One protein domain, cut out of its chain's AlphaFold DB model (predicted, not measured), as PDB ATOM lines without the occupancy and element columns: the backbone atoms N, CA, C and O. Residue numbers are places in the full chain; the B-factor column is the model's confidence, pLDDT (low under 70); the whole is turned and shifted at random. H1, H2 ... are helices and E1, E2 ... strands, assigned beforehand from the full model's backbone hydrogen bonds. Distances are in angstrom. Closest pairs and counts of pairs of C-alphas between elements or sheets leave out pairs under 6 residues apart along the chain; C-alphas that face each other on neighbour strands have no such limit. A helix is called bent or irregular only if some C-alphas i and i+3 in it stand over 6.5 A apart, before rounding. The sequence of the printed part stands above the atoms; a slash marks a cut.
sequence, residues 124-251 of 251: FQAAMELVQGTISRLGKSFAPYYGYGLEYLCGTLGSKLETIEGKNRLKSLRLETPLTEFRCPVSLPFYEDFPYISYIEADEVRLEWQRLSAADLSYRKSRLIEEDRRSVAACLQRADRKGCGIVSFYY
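Overview. This is residues 124 to 251 of the 251 residues of an uncharacterized protein of Rhodopirellula sp. SM50 (UniProt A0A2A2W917). A short two-stranded ribbon, E1 with E2, is the middle of an elongated body, with H2 along one side of it toward one end and the helical hairpin of H4 and H5 toward the other. H1 is set crosswise on H2 at the far end, and small H3 is near the first part of H5. The printed part has 128 residues, with five named helices and two named strands in the order H1, H2, H3, E1, H4, H5, E2; the strands are antiparallel and the class is mostly helix. It is compact, with a radius of gyration of the C-alphas of 15.8 A, and spans 50 by 27 by 18 A.

Arrangement. Begin at H1, residues 124 to 132, which touches residues 145 to 153 of H2, residues 140 to 157; the closest C-alphas are those of Ala 127 and Gly 149, 4.5 A apart. Their lines are only just about perpendicular, at 72 degrees. Further on, E1, residues 196 to 200, is the antiparallel neighbour of E2, residues 246 to 250, at 163 degrees; look for N 198 and O 248 at 2.9 A and N 248 and O 198 at 2.8 A, within hydrogen-bond range. H2 comes closest to E2 at the C-alphas of Cys 154 and Val 247, 6.5 A apart. H4, residues 202 to 213, forms a helical hairpin with H5, residues 223 to 240: residues 233 to 240 of H5 touch H4, closest at the C-alphas of Arg 206 and Asp 240, 5.3 A, opposite ways at a steep tilt of 43 degrees. H3, residues 167 to 172, is close to H5 but not clearly touching, with the C-alphas of Ser 172 and Ile 225 7.6 A apart. H1 and H5 are apart. Every O i to N i+4 pair is within hydrogen-bond range in H1, H4 and H5, against 11 of 14 in H2 and 1 of 2 in H3.

Along the chain. Find C-alpha 124 at (379.405, 330.385, 264.751), where H1 begins its 12.3 A. H2 runs 26.2 A and is irregular: C-alphas 141 and 144 are 7.1 A apart. H3 is 9.2 A long, E1 13.9 A and H4 16.2 A. H5 starts at C-alpha 223, (341.862, 312.087, 261.226), and runs 25.7 A; E2 covers 13.8 A to C-alpha 250 at (358.607, 326.631, 268.571).

Size, cuts and confidence. The two farthest C-alphas, those of Ser 136 and Arg 220, are 51.3 A apart. The printed part has no cut; the link from H3 to E1, residues 173 to 195, is long. Look for pLDDT under 70 at residues 124, 162 to 168, 191 to 195 and 250 to 251.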
ATOM      1  N   PHE A 124     378.390 331.442 264.789       61.28
ATOM      2  CA  PHE A 124     379.405 330.385 264.751       61.28
ATOM      3  C   PHE A 124     380.239 330.313 266.037       61.28
ATOM      4  O   PHE A 124     380.477 329.218 266.544       61.28
ATOM      5  N   GLN A 125     380.667 331.453 266.591       74.50
ATOM      6  CA  GLN A 125     381.360 331.479 267.884       74.50
ATOM      7  C   GLN A 125     380.440 330.989 269.004       74.50
ATOM      8  O   GLN A 125     380.870 330.156 269.792       74.50
ATOM      9  N   ALA A 126     379.173 331.415 269.019       81.31
ATOM     10  CA  ALA A 126     378.168 330.935 269.963       81.31
ATOM     11  C   ALA A 126     377.973 329.412 269.859       81.31
ATOM     12  O   ALA A 126     377.996 328.719 270.874       81.31
ATOM     13  N   ALA A 127     377.861 328.860 268.646       71.69
ATOM     14  CA  ALA A 127     377.778 327.413 268.433       71.69
ATOM     15  C   ALA A 127     379.045 326.665 268.897       71.69
ATOM     16  O   ALA A 127     378.938 325.612 269.526       71.69
ATOM     17  N   MET A 128     380.241 327.201 268.637       71.50
ATOM     18  CA  MET A 128     381.503 326.621 269.119       71.50
ATOM     19  C   MET A 128     381.608 326.656 270.650       71.50
ATOM     20  O   MET A 128     382.014 325.667 271.255       71.50
ATOM     21  N   GLU A 129     381.192 327.759 271.271       85.50
ATOM     22  CA  GLU A 129     381.103 327.934 272.722       85.50
ATOM     23  C   GLU A 129     380.145 326.919 273.366       85.50
ATOM     24  O   GLU A 129     380.497 326.265 274.350       85.50
ATOM     25  N   LEU A 130     378.971 326.702 272.764       81.94
ATOM     26  CA  LEU A 130     378.000 325.693 273.202       81.94
ATOM     27  C   LEU A 130     378.558 324.266 273.100       81.94
ATOM     28  O   LEU A 130     378.377 323.478 274.024       81.94
ATOM     29  N   VAL A 131     379.279 323.941 272.019       74.00
ATOM     30  CA  VAL A 131     379.962 322.642 271.851       74.00
ATOM     31  C   VAL A 131     381.086 322.450 272.877       74.00
ATOM     32  O   VAL A 131     381.324 321.330 273.324       74.00
ATOM     33  N   GLN A 132     381.765 323.528 273.278       79.69
ATOM     34  CA  GLN A 132     382.812 323.513 274.305       79.69
ATOM     35  C   GLN A 132     382.260 323.528 275.742       79.69
ATOM     36  O   GLN A 132     383.024 323.335 276.687       79.69
ATOM     37  N   GLY A 133     380.951 323.737 275.927       81.00
ATOM     38  CA  GLY A 133     380.328 323.889 277.245       81.00
ATOM     39  C   GLY A 133     380.675 325.207 277.948       81.00
ATOM     40  O   GLY A 133     380.525 325.311 279.165       81.00
ATOM     41  N   THR A 134     381.145 326.213 277.210       84.88
ATOM     42  CA  THR A 134     381.592 327.508 277.736       84.88
ATOM     43  C   THR A 134     380.718 328.626 277.190       84.88
ATOM     44  O   THR A 134     380.867 328.990 276.034       84.88
ATOM     45  N   ILE A 135     379.842 329.209 278.007       85.31
ATOM     46  CA  ILE A 135     379.088 330.417 277.637       85.31
ATOM     47  C   ILE A 135     379.862 331.626 278.170       85.31
ATOM     48  O   ILE A 135     379.810 331.916 279.367       85.31
ATOM     49  N   SER A 136     380.618 332.308 277.307       82.56
ATOM     50  CA  SER A 136     381.485 333.422 277.715       82.56
ATOM     51  C   SER A 136     380.717 334.729 277.941       82.56
ATOM     52  O   SER A 136     381.157 335.572 278.726       82.56
ATOM     53  N   ARG A 137     379.547 334.895 277.305       82.56
ATOM     54  CA  ARG A 137     378.772 336.144 277.327       82.56
ATOM     55  C   ARG A 137     377.377 335.955 277.899       82.56
ATOM     56  O   ARG A 137     376.472 335.435 277.260       82.56
ATOM     57  N   LEU A 138     377.184 336.469 279.107       80.81
ATOM     58  CA  LEU A 138     375.936 336.334 279.864       80.81
ATOM     59  C   LEU A 138     374.987 337.539 279.698       80.81
ATOM     60  O   LEU A 138     374.131 337.760 280.544       80.81
ATOM     61  N   GLY A 139     375.143 338.367 278.662       78.25
ATOM     62  CA  GLY A 139     374.247 339.506 278.420       78.25
ATOM     63  C   GLY A 139     372.956 339.088 277.707       78.25
ATOM     64  O   GLY A 139     373.004 338.247 276.813       78.25
ATOM     65  N   LYS A 140     371.815 339.716 278.035       73.50
ATOM     66  CA  LYS A 140     370.538 339.499 277.317       73.50
ATOM     67  C   LYS A 140     370.670 339.687 275.801       73.50
ATOM     68  O   LYS A 140     370.143 338.882 275.046       73.50
ATOM     69  N   SER A 141     371.438 340.690 275.371       73.00
ATOM     70  CA  SER A 141     371.757 340.966 273.961       73.00
ATOM     71  C   SER A 141     372.485 339.826 273.239       73.00
ATOM     72  O   SER A 141     372.430 339.752 272.018       73.00
ATOM     73  N   PHE A 142     373.154 338.927 273.969       78.69
ATOM     74  CA  PHE A 142     373.854 337.775 273.394       78.69
ATOM     75  C   PHE A 142     373.001 336.498 273.377       78.69
ATOM     76  O   PHE A 142     373.364 335.529 272.714       78.69
ATOM     77  N   ALA A 143     371.857 336.480 274.071       76.75
ATOM     78  CA  ALA A 143     371.006 335.298 274.187       76.75
ATOM     79  C   ALA A 143     370.490 334.755 272.834       76.75
ATOM     80  O   ALA A 143     370.551 333.535 272.656       76.75
ATOM     81  N   PRO A 144     370.081 335.593 271.852       74.31
ATOM     82  CA  PRO A 144     369.647 335.104 270.542       74.31
ATOM     83  C   PRO A 144     370.729 334.312 269.799       74.31
ATOM     84  O   PRO A 144     370.431 333.255 269.252       74.31
ATOM     85  N   TYR A 145     371.995 334.744 269.847       80.38
ATOM     86  CA  TYR A 145     373.114 334.056 269.184       80.38
ATOM     87  C   TYR A 145     373.314 332.628 269.713       80.38
ATOM     88  O   TYR A 145     373.509 331.693 268.937       80.38
ATOM     89  N   TYR A 146     373.208 332.424 271.032       83.00
ATOM     90  CA  TYR A 146     373.241 331.078 271.611       83.00
ATOM     91  C   TYR A 146     371.959 330.283 271.306       83.00
ATOM     92  O   TYR A 146     372.031 329.077 271.075       83.00
ATOM     93  N   GLY A 147     370.796 330.937 271.252       80.81
ATOM     94  CA  GLY A 147     369.529 330.320 270.850       80.81
ATOM     95  C   GLY A 147     369.558 329.761 269.425       80.81
ATOM     96  O   GLY A 147     369.301 328.573 269.216       80.81
ATOM     97  N   TYR A 148     369.942 330.584 268.448       75.88
ATOM     98  CA  TYR A 148     370.093 330.179 267.047       75.88
ATOM     99  C   TYR A 148     371.292 329.242 266.832       75.88
ATOM    100  O   TYR A 148     371.203 328.304 266.038       75.88
ATOM    101  N   GLY A 149     372.375 329.403 267.602       78.81
ATOM    102  CA  GLY A 149     373.477 328.440 267.661       78.81
ATOM    103  C   GLY A 149     373.008 327.044 268.088       78.81
ATOM    104  O   GLY A 149     373.343 326.054 267.434       78.81
ATOM    105  N   LEU A 150     372.164 326.944 269.124       79.94
ATOM    106  CA  LEU A 150     371.530 325.683 269.522       79.94
ATOM    107  C   LEU A 150     370.548 325.154 268.469       79.94
ATOM    108  O   LEU A 150     370.545 323.945 268.229       79.94
ATOM    109  N   GLU A 151     369.738 326.006 267.826       79.50
ATOM    110  CA  GLU A 151     368.861 325.582 266.720       79.50
ATOM    111  C   GLU A 151     369.682 324.920 265.606       79.50
ATOM    112  O   GLU A 151     369.359 323.808 265.173       79.50
ATOM    113  N   TYR A 152     370.778 325.559 265.189       73.31
ATOM    114  CA  TYR A 152     371.667 325.040 264.156       73.31
ATOM    115  C   TYR A 152     372.319 323.710 264.553       73.31
ATOM    116  O   TYR A 152     372.301 322.755 263.768       73.31
ATOM    117  N   LEU A 153     372.858 323.613 265.774       73.00
ATOM    118  CA  LEU A 153     373.469 322.384 266.287       73.00
ATOM    119  C   LEU A 153     372.451 321.238 266.341       73.00
ATOM    120  O   LEU A 153     372.706 320.159 265.805       73.00
ATOM    121  N   CYS A 154     371.264 321.472 266.905       78.69
ATOM    122  CA  CYS A 154     370.229 320.443 267.016       78.69
ATOM    123  C   CYS A 154     369.658 320.040 265.650       78.69
ATOM    124  O   CYS A 154     369.399 318.861 265.419       78.69
ATOM    125  N   GLY A 155     369.494 320.994 264.728       72.38
ATOM    126  CA  GLY A 155     369.069 320.729 263.353       72.38
ATOM    127  C   GLY A 155     370.115 319.990 262.510       72.38
ATOM    128  O   GLY A 155     369.751 319.346 261.529       72.38
ATOM    129  N   THR A 156     371.393 320.057 262.895       71.19
ATOM    130  CA  THR A 156     372.505 319.364 262.220       71.19
ATOM    131  C   THR A 156     372.757 317.965 262.796       71.19
ATOM    132  O   THR A 156     373.050 317.040 262.041       71.19
ATOM    133  N   LEU A 157     372.645 317.800 264.118       71.12
ATOM    134  CA  LEU A 157     372.942 316.547 264.827       71.12
ATOM    135  C   LEU A 157     371.718 315.626 264.991       71.12
ATOM    136  O   LEU A 157     371.870 314.408 265.094       71.12
ATOM    137  N   GLY A 158     370.507 316.189 265.038       77.44
ATOM    138  CA  GLY A 158     369.255 315.461 265.244       77.44
ATOM    139  C   GLY A 158     368.408 315.289 263.980       77.44
ATOM    140  O   GLY A 158     368.741 315.748 262.889       77.44
ATOM    141  N   SER A 159     367.260 314.630 264.131       80.31
ATOM    142  CA  SER A 159     366.187 314.608 263.129       80.31
ATOM    143  C   SER A 159     365.097 315.620 263.498       80.31
ATOM    144  O   SER A 159     364.509 315.534 264.575       80.31
ATOM    145  N   LYS A 160     364.787 316.571 262.608       80.06
ATOM    146  CA  LYS A 160     363.715 317.555 262.839       80.06
ATOM    147  C   LYS A 160     362.327 316.915 262.708       80.06
ATOM    148  O   LYS A 160     362.058 316.186 261.753       80.06
ATOM    149  N   LEU A 161     361.418 317.226 263.633       79.06
ATOM    150  CA  LEU A 161     359.995 316.899 263.511       79.06
ATOM    151  C   LEU A 161     359.283 317.947 262.637       79.06
ATOM    152  O   LEU A 161     358.689 318.898 263.133       79.06
ATOM    153  N   GLU A 162     359.367 317.786 261.318       67.56
ATOM    154  CA  GLU A 162     358.914 318.797 260.345       67.56
ATOM    155  C   GLU A 162     357.390 318.993 260.281       67.56
ATOM    156  O   GLU A 162     356.922 320.081 259.965       67.56
ATOM    157  N   THR A 163     356.599 317.957 260.568       60.31
ATOM    158  CA  THR A 163     355.146 317.948 260.314       60.31
ATOM    159  C   THR A 163     354.289 318.592 261.405       60.31
ATOM    160  O   THR A 163     353.084 318.743 261.209       60.31
ATOM    161  N   ILE A 164     354.857 318.923 262.573       62.91
ATOM    162  CA  ILE A 164     354.075 319.283 263.770       62.91
ATOM    163  C   ILE A 164     354.522 320.633 264.327       62.91
ATOM    164  O   ILE A 164     355.140 320.736 265.384       62.91
ATOM    165  N   GLU A 165     354.177 321.681 263.586       56.84
ATOM    166  CA  GLU A 165     354.393 323.070 263.988       56.84
ATOM    167  C   GLU A 165     353.477 323.438 265.185       56.84
ATOM    168  O   GLU A 165     352.271 323.163 265.182       56.84
ATOM    169  N   GLY A 166     354.060 324.064 266.218       55.78
ATOM    170  CA  GLY A 166     353.356 324.646 267.371       55.78
ATOM    171  C   GLY A 166     353.276 323.779 268.645       55.78
ATOM    172  O   GLY A 166     352.767 322.657 268.648       55.78
ATOM    173  N   LYS A 167     353.672 324.365 269.787       57.56
ATOM    174  CA  LYS A 167     353.719 323.739 271.134       57.56
ATOM    175  C   LYS A 167     352.396 323.093 271.578       57.56
ATOM    176  O   LYS A 167     352.387 322.073 272.265       57.56
ATOM    177  N   ASN A 168     351.267 323.667 271.161       60.19
ATOM    178  CA  ASN A 168     349.933 323.159 271.491       60.19
ATOM    179  C   ASN A 168     349.520 321.940 270.645       60.19
ATOM    180  O   ASN A 168     348.663 321.168 271.078       60.19
ATOM    181  N   ARG A 169     350.130 321.735 269.468       71.00
ATOM    182  CA  ARG A 169     349.780 320.643 268.549       71.00
ATOM    183  C   ARG A 169     350.313 319.301 269.043       71.00
ATOM    184  O   ARG A 169     349.551 318.347 269.099       71.00
ATOM    185  N   LEU A 170     351.551 319.237 269.540       75.62
ATOM    186  CA  LEU A 170     352.080 318.021 270.180       75.62
ATOM    187  C   LEU A 170     351.262 317.597 271.410       75.62
ATOM    188  O   LEU A 170     350.936 316.421 271.563       75.62
ATOM    189  N   LYS A 171     350.834 318.556 272.244       77.94
ATOM    190  CA  LYS A 171     349.944 318.279 273.385       77.94
ATOM    191  C   LYS A 171     348.558 317.785 272.953       77.94
ATOM    192  O   LYS A 171     347.995 316.909 273.611       77.94
ATOM    193  N   SER A 172     348.006 318.291 271.846       81.81
ATOM    194  CA  SER A 172     346.692 317.852 271.354       81.81
ATOM    195  C   SER A 172     346.692 316.414 270.819       81.81
ATOM    196  O   SER A 172     345.638 315.772 270.833       81.81
ATOM    197  N   LEU A 173     347.862 315.858 270.465       82.44
ATOM    198  CA  LEU A 173     347.994 314.450 270.068       82.44
ATOM    199  C   LEU A 173     347.682 313.471 271.200       82.44
ATOM    200  O   LEU A 173     347.382 312.308 270.921       82.44
ATOM    201  N   ARG A 174     347.757 313.904 272.467       80.81
ATOM    202  CA  ARG A 174     347.638 313.026 273.646       80.81
ATOM    203  C   ARG A 174     348.589 311.824 273.572       80.81
ATOM    204  O   ARG A 174     348.204 310.705 273.899       80.81
ATOM    205  N   LEU A 175     349.800 312.057 273.067       81.56
ATOM    206  CA  LEU A 175     350.916 311.133 273.215       81.56
ATOM    207  C   LEU A 175     351.692 311.578 274.452       81.56
ATOM    208  O   LEU A 175     352.121 312.726 274.525       81.56
ATOM    209  N   GLU A 176     351.860 310.683 275.419       82.12
ATOM    210  CA  GLU A 176     352.743 310.900 276.570       82.12
ATOM    211  C   GLU A 176     354.190 310.770 276.085       82.12
ATOM    212  O   GLU A 176     354.757 309.686 276.133       82.12
ATOM    213  N   THR A 177     354.734 311.832 275.490       77.62
ATOM    214  CA  THR A 177     356.048 311.843 274.831       77.62
ATOM    215  C   THR A 177     356.908 313.000 275.354       77.62
ATOM    216  O   THR A 177     356.350 314.085 275.577       77.62
ATOM    217  N   PRO A 178     358.240 312.844 275.521       78.00
ATOM    218  CA  PRO A 178     359.093 313.918 276.045       78.00
ATOM    219  C   PRO A 178     359.061 315.209 275.204       78.00
ATOM    220  O   PRO A 178     359.241 316.294 275.749       78.00
ATOM    221  N   LEU A 179     358.710 315.127 273.909       75.75
ATOM    222  CA  LEU A 179     358.515 316.294 273.022       75.75
ATOM    223  C   LEU A 179     357.401 317.254 273.470       75.75
ATOM    224  O   LEU A 179     357.324 318.384 272.988       75.75
ATOM    225  N   THR A 180     356.492 316.809 274.343       73.38
ATOM    226  CA  THR A 180     355.410 317.660 274.866       73.38
ATOM    227  C   THR A 180     355.885 318.651 275.933       73.38
ATOM    228  O   THR A 180     355.165 319.611 276.242       73.38
ATOM    229  N   GLU A 181     357.095 318.454 276.459       73.00
ATOM    230  CA  GLU A 181     357.734 319.316 277.445       73.00
ATOM    231  C   GLU A 181     358.827 320.179 276.807       73.00
ATOM    232  O   GLU A 181     359.450 319.825 275.803       73.00
ATOM    233  N   PHE A 182     359.045 321.362 277.382       72.00
ATOM    234  CA  PHE A 182     360.173 322.203 277.005       72.00
ATOM    235  C   PHE A 182     361.414 321.710 277.748       72.00
ATOM    236  O   PHE A 182     361.444 321.730 278.977       72.00
ATOM    237  N   ARG A 183     362.428 321.291 276.993       73.50
ATOM    238  CA  ARG A 183     363.740 320.885 277.495       73.50
ATOM    239  C   ARG A 183     364.771 321.605 276.641       73.50
ATOM    240  O   ARG A 183     364.829 321.355 275.441       73.50
ATOM    241  N   CYS A 184     365.583 322.481 277.230       72.06
ATOM    242  CA  CYS A 184     366.718 323.043 276.501       72.06
ATOM    243  C   CYS A 184     367.909 322.065 276.568       72.06
ATOM    244  O   CYS A 184     368.174 321.546 277.656       72.06
ATOM    245  N   PRO A 185     368.607 321.767 275.453       72.25
ATOM    246  CA  PRO A 185     369.758 320.853 275.458       72.25
ATOM    247  C   PRO A 185     370.942 321.360 276.290       72.25
ATOM    248  O   PRO A 185     371.707 320.566 276.827       72.25
ATOM    249  N   VAL A 186     371.088 322.682 276.401       76.94
ATOM    250  CA  VAL A 186     372.131 323.364 277.178       76.94
ATOM    251  C   VAL A 186     371.464 324.469 277.990       76.94
ATOM    252  O   VAL A 186     370.576 325.153 277.488       76.94
ATOM    253  N   SER A 187     371.865 324.663 279.246       78.75
ATOM    254  CA  SER A 187     371.328 325.753 280.066       78.75
ATOM    255  C   SER A 187     371.831 327.114 279.576       78.75
ATOM    256  O   SER A 187     372.970 327.487 279.841       78.75
ATOM    257  N   LEU A 188     370.969 327.869 278.894       77.94
ATOM    258  CA  LEU A 188     371.221 329.270 278.550       77.94
ATOM    259  C   LEU A 188     370.912 330.208 279.735       77.94
ATOM    260  O   LEU A 188     370.016 329.909 280.530       77.94
ATOM    261  N   PRO A 189     371.615 331.352 279.861       71.00
ATOM    262  CA  PRO A 189     371.388 332.317 280.940       71.00
ATOM    263  C   PRO A 189     370.088 333.124 280.778       71.00
ATOM    264  O   PRO A 189     369.529 333.585 281.771       71.00
ATOM    265  N   PHE A 190     369.596 333.284 279.545       75.38
ATOM    266  CA  PHE A 190     368.374 334.017 279.208       75.38
ATOM    267  C   PHE A 190     367.617 333.294 278.086       75.38
ATOM    268  O   PHE A 190     368.241 332.673 277.228       75.38
ATOM    269  N   TYR A 191     366.283 333.382 278.106       67.06
ATOM    270  CA  TYR A 191     365.368 332.717 277.166       67.06
ATOM    271  C   TYR A 191     364.321 333.702 276.637       67.06
ATOM    272  O   TYR A 191     363.132 333.594 276.929       67.06
ATOM    273  N   GLU A 192     364.790 334.705 275.904       63.41
ATOM    274  CA  GLU A 192     363.971 335.738 275.274       63.41
ATOM    275  C   GLU A 192     364.462 335.906 273.825       63.41
ATOM    276  O   GLU A 192     365.669 335.896 273.590       63.41
ATOM    277  N   ASP A 193     363.528 336.049 272.880       64.81
ATOM    278  CA  ASP A 193     363.773 336.371 271.459       64.81
ATOM    279  C   ASP A 193     364.533 335.320 270.604       64.81
ATOM    280  O   ASP A 193     365.327 335.643 269.721       64.81
ATOM    281  N   PHE A 194     364.279 334.028 270.852       68.56
ATOM    282  CA  PHE A 194     364.715 332.898 270.009       68.56
ATOM    283  C   PHE A 194     363.799 331.668 270.222       68.56
ATOM    284  O   PHE A 194     363.082 331.617 271.229       68.56
ATOM    285  N   PRO A 195     363.774 330.662 269.318       65.50
ATOM    286  CA  PRO A 195     362.838 329.541 269.427       65.50
ATOM    287  C   PRO A 195     363.037 328.670 270.670       65.50
ATOM    288  O   PRO A 195     364.143 328.252 271.019       65.50
ATOM    289  N   TYR A 196     361.919 328.262 271.266       73.44
ATOM    290  CA  TYR A 196     361.892 327.202 272.264       73.44
ATOM    291  C   TYR A 196     362.235 325.863 271.609       73.44
ATOM    292  O   TYR A 196     361.511 325.371 270.742       73.44
ATOM    293  N   ILE A 197     363.314 325.242 272.076       77.00
ATOM    294  CA  ILE A 197     363.744 323.906 271.660       77.00
ATOM    295  C   ILE A 197     363.068 322.849 272.547       77.00
ATOM    296  O   ILE A 197     362.962 323.012 273.762       77.00
ATOM    297  N   SER A 198     362.612 321.750 271.954       79.88
ATOM    298  CA  SER A 198     362.290 320.509 272.668       79.88
ATOM    299  C   SER A 198     362.939 319.341 271.940       79.88
ATOM    300  O   SER A 198     362.957 319.318 270.707       79.88
ATOM    301  N   TYR A 199     363.499 318.392 272.687       85.81
ATOM    302  CA  TYR A 199     364.260 317.280 272.130       85.81
ATOM    303  C   TYR A 199     363.931 315.944 272.803       85.81
ATOM    304  O   TYR A 199     363.397 315.894 273.911       85.81
ATOM    305  N   ILE A 200     364.282 314.872 272.096       87.69
ATOM    306  CA  ILE A 200     364.434 313.513 272.619       87.69
ATOM    307  C   ILE A 200     365.864 313.080 272.287       87.69
ATOM    308  O   ILE A 200     366.281 313.211 271.134       87.69
ATOM    309  N   GLU A 201     366.615 312.567 273.257       87.69
ATOM    310  CA  GLU A 201     367.967 312.030 273.043       87.69
ATOM    311  C   GLU A 201     367.947 310.706 272.262       87.69
ATOM    312  O   GLU A 201     366.919 310.042 272.178       87.69
ATOM    313  N   ALA A 202     369.077 310.277 271.692       86.75
ATOM    314  CA  ALA A 202     369.126 309.052 270.881       86.75
ATOM    315  C   ALA A 202     368.672 307.789 271.650       86.75
ATOM    316  O   ALA A 202     367.952 306.950 271.103       86.75
ATOM    317  N   ASP A 203     369.033 307.669 272.932       87.38
ATOM    318  CA  ASP A 203     368.591 306.557 273.782       87.38
ATOM    319  C   ASP A 203     367.108 306.645 274.161       87.38
ATOM    320  O   ASP A 203     366.399 305.635 274.151       87.38
ATOM    321  N   GLU A 204     366.610 307.853 274.430       90.56
ATOM    322  CA  GLU A 204     365.190 308.097 274.676       90.56
ATOM    323  C   GLU A 204     364.349 307.819 273.413       90.56
ATOM    324  O   GLU A 204     363.280 307.221 273.518       90.56
ATOM    325  N   VAL A 205     364.840 308.169 272.213       91.62
ATOM    326  CA  VAL A 205     364.194 307.897 270.911       91.62
ATOM    327  C   VAL A 205     363.967 306.401 270.728       91.62
ATOM    328  O   VAL A 205     362.884 306.001 270.303       91.62
ATOM    329  N   ARG A 206     364.954 305.570 271.074       89.06
ATOM    330  CA  ARG A 206     364.871 304.107 270.982       89.06
ATOM    331  C   ARG A 206     363.788 303.533 271.898       89.06
ATOM    332  O   ARG A 206     362.973 302.722 271.455       89.06
ATOM    333  N   LEU A 207     363.748 303.969 273.158       91.31
ATOM    334  CA  LEU A 207     362.724 303.554 274.129       91.31
ATOM    335  C   LEU A 207     361.323 304.022 273.706       91.31
ATOM    336  O   LEU A 207     360.352 303.265 273.758       91.31
ATOM    337  N   GLU A 208     361.226 305.263 273.237       92.50
ATOM    338  CA  GLU A 208     359.976 305.893 272.830       92.50
ATOM    339  C   GLU A 208     359.423 305.300 271.523       92.50
ATOM    340  O   GLU A 208     358.216 305.082 271.399       92.50
ATOM    341  N   TRP A 209     360.296 304.951 270.571       93.31
ATOM    342  CA  TRP A 209     359.930 304.196 269.376       93.31
ATOM    343  C   TRP A 209     359.394 302.808 269.739       93.31
ATOM    344  O   TRP A 209     358.320 302.439 269.265       93.31
ATOM    345  N   GLN A 210     360.076 302.057 270.613       90.88
ATOM    346  CA  GLN A 210     359.590 300.748 271.071       90.88
ATOM    347  C   GLN A 210     358.181 300.857 271.665       90.88
ATOM    348  O   GLN A 210     357.281 300.127 271.246       90.88
ATOM    349  N   ARG A 211     357.959 301.830 272.558       92.38
ATOM    350  CA  ARG A 211     356.658 302.088 273.186       92.38
ATOM    351  C   ARG A 211     355.568 302.461 272.174       92.38
ATOM    352  O   ARG A 211     354.489 301.873 272.203       92.38
ATOM    353  N   LEU A 212     355.831 303.412 271.273       91.06
ATOM    354  CA  LEU A 212     354.838 303.882 270.298       91.06
ATOM    355  C   LEU A 212     354.592 302.897 269.149       91.06
ATOM    356  O   LEU A 212     353.489 302.877 268.610       91.06
ATOM    357  N   SER A 213     355.562 302.047 268.803       89.94
ATOM    358  CA  SER A 213     355.398 301.003 267.777       89.94
ATOM    359  C   SER A 213     354.385 299.918 268.165       89.94
ATOM    360  O   SER A 213     353.794 299.293 267.286       89.94
ATOM    361  N   ALA A 214     354.155 299.727 269.468       89.12
ATOM    362  CA  ALA A 214     353.174 298.796 270.024       89.12
ATOM    363  C   ALA A 214     351.832 299.461 270.405       89.12
ATOM    364  O   ALA A 214     350.906 298.771 270.833       89.12
ATOM    365  N   ALA A 215     351.714 300.787 270.281       88.50
ATOM    366  CA  ALA A 215     350.534 301.542 270.694       88.50
ATOM    367  C   ALA A 215     349.500 301.686 269.563       88.50
ATOM    368  O   ALA A 215     349.853 301.850 268.395       88.50
ATOM    369  N   ASP A 216     348.207 301.716 269.911       89.38
ATOM    370  CA  ASP A 216     347.179 302.151 268.961       89.38
ATOM    371  C   ASP A 216     347.258 303.671 268.760       89.38
ATOM    372  O   ASP A 216     346.922 304.466 269.641       89.38
ATOM    373  N   LEU A 217     347.700 304.077 267.570       89.50
ATOM    374  CA  LEU A 217     347.774 305.481 267.173       89.50
ATOM    375  C   LEU A 217     346.422 306.033 266.683       89.50
ATOM    376  O   LEU A 217     346.321 307.245 266.472       89.50
ATOM    377  N   SER A 218     345.386 305.198 266.528       89.75
ATOM    378  CA  SER A 218     344.083 305.619 266.004       89.75
ATOM    379  C   SER A 218     343.445 306.737 266.835       89.75
ATOM    380  O   SER A 218     343.579 306.802 268.061       89.75
ATOM    381  N   TYR A 219     342.748 307.664 266.174       87.06
ATOM    382  CA  TYR A 219     342.057 308.752 266.862       87.06
ATOM    383  C   TYR A 219     340.718 309.088 266.207       87.06
ATOM    384  O   TYR A 219     340.559 310.074 265.490       87.06
ATOM    385  N   ARG A 220     339.697 308.291 266.551       84.00
ATOM    386  CA  ARG A 220     338.327 308.339 265.993       84.00
ATOM    387  C   ARG A 220     337.651 309.721 265.951       84.00
ATOM    388  O   ARG A 220     336.672 309.879 265.233       84.00
ATOM    389  N   LYS A 221     338.117 310.699 266.738       87.19
ATOM    390  CA  LYS A 221     337.561 312.066 266.783       87.19
ATOM    391  C   LYS A 221     338.212 313.043 265.795       87.19
ATOM    392  O   LYS A 221     337.657 314.114 265.586       87.19
ATOM    393  N   SER A 222     339.381 312.731 265.234       86.38
ATOM    394  CA  SER A 222     340.058 313.581 264.248       86.38
ATOM    395  C   SER A 222     341.116 312.799 263.475       86.38
ATOM    396  O   SER A 222     342.129 312.380 264.036       86.38
ATOM    397  N   ARG A 223     340.905 312.686 262.161       86.88
ATOM    398  CA  ARG A 223     341.862 312.087 261.226       86.88
ATOM    399  C   ARG A 223     343.199 312.839 261.188       86.88
ATOM    400  O   ARG A 223     344.234 312.194 261.114       86.88
ATOM    401  N   LEU A 224     343.182 314.168 261.328       85.00
ATOM    402  CA  LEU A 224     344.403 314.987 261.367       85.00
ATOM    403  C   LEU A 224     345.286 314.636 262.574       85.00
ATOM    404  O   LEU A 224     346.495 314.505 262.437       85.00
ATOM    405  N   ILE A 225     344.682 314.408 263.748       86.50
ATOM    406  CA  ILE A 225     345.428 313.980 264.944       86.50
ATOM    407  C   ILE A 225     346.011 312.573 264.749       86.50
ATOM    408  O   ILE A 225     347.118 312.297 265.203       86.50
ATOM    409  N   GLU A 226     345.300 311.678 264.063       88.06
ATOM    410  CA  GLU A 226     345.812 310.347 263.726       88.06
ATOM    411  C   GLU A 226     346.984 310.402 262.725       88.06
ATOM    412  O   GLU A 226     347.982 309.702 262.904       88.06
ATOM    413  N   GLU A 227     346.907 311.262 261.709       87.50
ATOM    414  CA  GLU A 227     347.983 311.500 260.737       87.50
ATOM    415  C   GLU A 227     349.219 312.142 261.401       87.50
ATOM    416  O   GLU A 227     350.346 311.692 261.174       87.50
ATOM    417  N   ASP A 228     349.026 313.096 262.314       87.75
ATOM    418  CA  ASP A 228     350.096 313.689 263.125       87.75
ATOM    419  C   ASP A 228     350.768 312.651 264.043       87.75
ATOM    420  O   ASP A 228     351.995 312.548 264.074       87.75
ATOM    421  N   ARG A 229     349.988 311.820 264.752       89.62
ATOM    422  CA  ARG A 229     350.507 310.727 265.600       89.62
ATOM    423  C   ARG A 229     351.363 309.740 264.809       89.62
ATOM    424  O   ARG A 229     352.453 309.374 265.251       89.62
ATOM    425  N   ARG A 230     350.895 309.333 263.624       89.12
ATOM    426  CA  ARG A 230     351.662 308.477 262.702       89.12
ATOM    427  C   ARG A 230     352.938 309.171 262.221       89.12
ATOM    428  O   ARG A 230     353.958 308.506 262.062       89.12
ATOM    429  N   SER A 231     352.914 310.493 262.051       88.69
ATOM    430  CA  SER A 231     354.088 311.284 261.665       88.69
ATOM    431  C   SER A 231     355.139 311.369 262.782       88.69
ATOM    432  O   SER A 231     356.327 311.230 262.489       88.69
ATOM    433  N   VAL A 232     354.736 311.484 264.060       89.44
ATOM    434  CA  VAL A 232     355.654 311.332 265.216       89.44
ATOM    435  C   VAL A 232     356.306 309.949 265.201       89.44
ATOM    436  O   VAL A 232     357.531 309.848 265.238       89.44
ATOM    437  N   ALA A 233     355.504 308.887 265.082       91.12
ATOM    438  CA  ALA A 233     355.989 307.508 265.071       91.12
ATOM    439  C   ALA A 233     356.959 307.232 263.902       91.12
ATOM    440  O   ALA A 233     358.005 306.613 264.092       91.12
ATOM    441  N   ALA A 234     356.669 307.755 262.707       90.00
ATOM    442  CA  ALA A 234     357.568 307.676 261.556       90.00
ATOM    443  C   ALA A 234     358.865 308.479 261.760       90.00
ATOM    444  O   ALA A 234     359.925 308.062 261.292       90.00
ATOM    445  N   CYS A 235     358.817 309.616 262.464       89.81
ATOM    446  CA  CYS A 235     360.016 310.375 262.813       89.81
ATOM    447  C   CYS A 235     360.906 309.594 263.792       89.81
ATOM    448  O   CYS A 235     362.088 309.408 263.510       89.81
ATOM    449  N   LEU A 236     360.317 309.046 264.862       92.00
ATOM    450  CA  LEU A 236     360.982 308.178 265.844       92.00
ATOM    451  C   LEU A 236     361.658 306.975 265.188       92.00
ATOM    452  O   LEU A 236     362.851 306.778 265.379       92.00
ATOM    453  N   GLN A 237     360.950 306.242 264.325       93.38
ATOM    454  CA  GLN A 237     361.534 305.116 263.590       93.38
ATOM    455  C   GLN A 237     362.737 305.528 262.719       93.38
ATOM    456  O   GLN A 237     363.697 304.769 262.581       93.38
ATOM    457  N   ARG A 238     362.701 306.712 262.091       90.69
ATOM    458  CA  ARG A 238     363.821 307.213 261.273       90.69
ATOM    459  C   ARG A 238     365.009 307.662 262.123       90.69
ATOM    460  O   ARG A 238     366.137 307.492 261.674       90.69
ATOM    461  N   ALA A 239     364.759 308.236 263.295       88.12
ATOM    462  CA  ALA A 239     365.786 308.698 264.223       88.12
ATOM    463  C   ALA A 239     366.476 307.519 264.939       88.12
ATOM    464  O   ALA A 239     367.704 307.445 264.931       88.12
ATOM    465  N   ASP A 240     365.706 306.527 265.405       92.69
ATOM    466  CA  ASP A 240     366.188 305.259 265.983       92.69
ATOM    467  C   ASP A 240     367.143 304.530 265.022       92.69
ATOM    468  O   ASP A 240     368.292 304.253 265.359       92.69
ATOM    469  N   ARG A 241     366.737 304.352 263.755       89.12
ATOM    470  CA  ARG A 241     367.588 303.754 262.703       89.12
ATOM    471  C   ARG A 241     368.876 304.527 262.403       89.12
ATOM    472  O   ARG A 241     369.793 303.950 261.826       89.12
ATOM    473  N   LYS A 242     368.928 305.823 262.719       86.88
ATOM    474  CA  LYS A 242     370.114 306.677 262.553       86.88
ATOM    475  C   LYS A 242     370.960 306.771 263.826       86.88
ATOM    476  O   LYS A 242     372.050 307.329 263.757       86.88
ATOM    477  N   GLY A 243     370.468 306.275 264.965       86.88
ATOM    478  CA  GLY A 243     371.098 306.474 266.269       86.88
ATOM    479  C   GLY A 243     371.170 307.945 266.689       86.88
ATOM    480  O   GLY A 243     372.135 308.334 267.340       86.88
ATOM    481  N   CYS A 244     370.201 308.780 266.290       86.38
ATOM    482  CA  CYS A 244     370.187 310.208 266.618       86.38
ATOM    483  C   CYS A 244     368.910 310.641 267.349       86.38
ATOM    484  O   CYS A 244     367.883 309.965 267.306       86.38
ATOM    485  N   GLY A 245     368.989 311.782 268.038       88.44
ATOM    486  CA  GLY A 245     367.846 312.387 268.719       88.44
ATOM    487  C   GLY A 245     366.834 313.025 267.761       88.44
ATOM    488  O   GLY A 245     367.092 313.192 266.564       88.44
ATOM    489  N   ILE A 246     365.689 313.439 268.300       88.06
ATOM    490  CA  ILE A 246     364.698 314.271 267.598       88.06
ATOM    491  C   ILE A 246     364.707 315.676 268.184       88.06
ATOM    492  O   ILE A 246     364.845 315.831 269.392       88.06
ATOM    493  N   VAL A 247     364.495 316.685 267.337       84.75
ATOM    494  CA  VAL A 247     364.272 318.070 267.764       84.75
ATOM    495  C   VAL A 247     362.992 318.661 267.165       84.75
ATOM    496  O   VAL A 247     362.635 318.404 266.011       84.75
ATOM    497  N   SER A 248     362.312 319.481 267.961       80.44
ATOM    498  CA  SER A 248     361.217 320.364 267.572       80.44
ATOM    499  C   SER A 248     361.538 321.797 268.005       80.44
ATOM    500  O   SER A 248     362.150 322.009 269.054       80.44
ATOM    501  N   PHE A 249     361.118 322.771 267.199       75.31
ATOM    502  CA  PHE A 249     361.337 324.198 267.433       75.31
ATOM    503  C   PHE A 249     359.991 324.919 267.463       75.31
ATOM    504  O   PHE A 249     359.144 324.684 266.597       75.31
ATOM    505  N   TYR A 250     359.799 325.797 268.445       69.94
ATOM    506  CA  TYR A 250     358.607 326.631 268.571       69.94
ATOM    507  C   TYR A 250     359.024 328.098 268.653       69.94
ATOM    508  O   TYR A 250     359.636 328.508 269.640       69.94
ATOM    509  N   TYR A 251     358.680 328.847 267.611       62.75
ATOM    510  CA  TYR A 251     358.723 330.307 267.572       62.75
ATOM    511  C   TYR A 251     357.405 330.849 268.162       62.75
ATOM    512  O   TYR A 251     356.369 330.156 267.987       62.75
TER     513      TYR A 251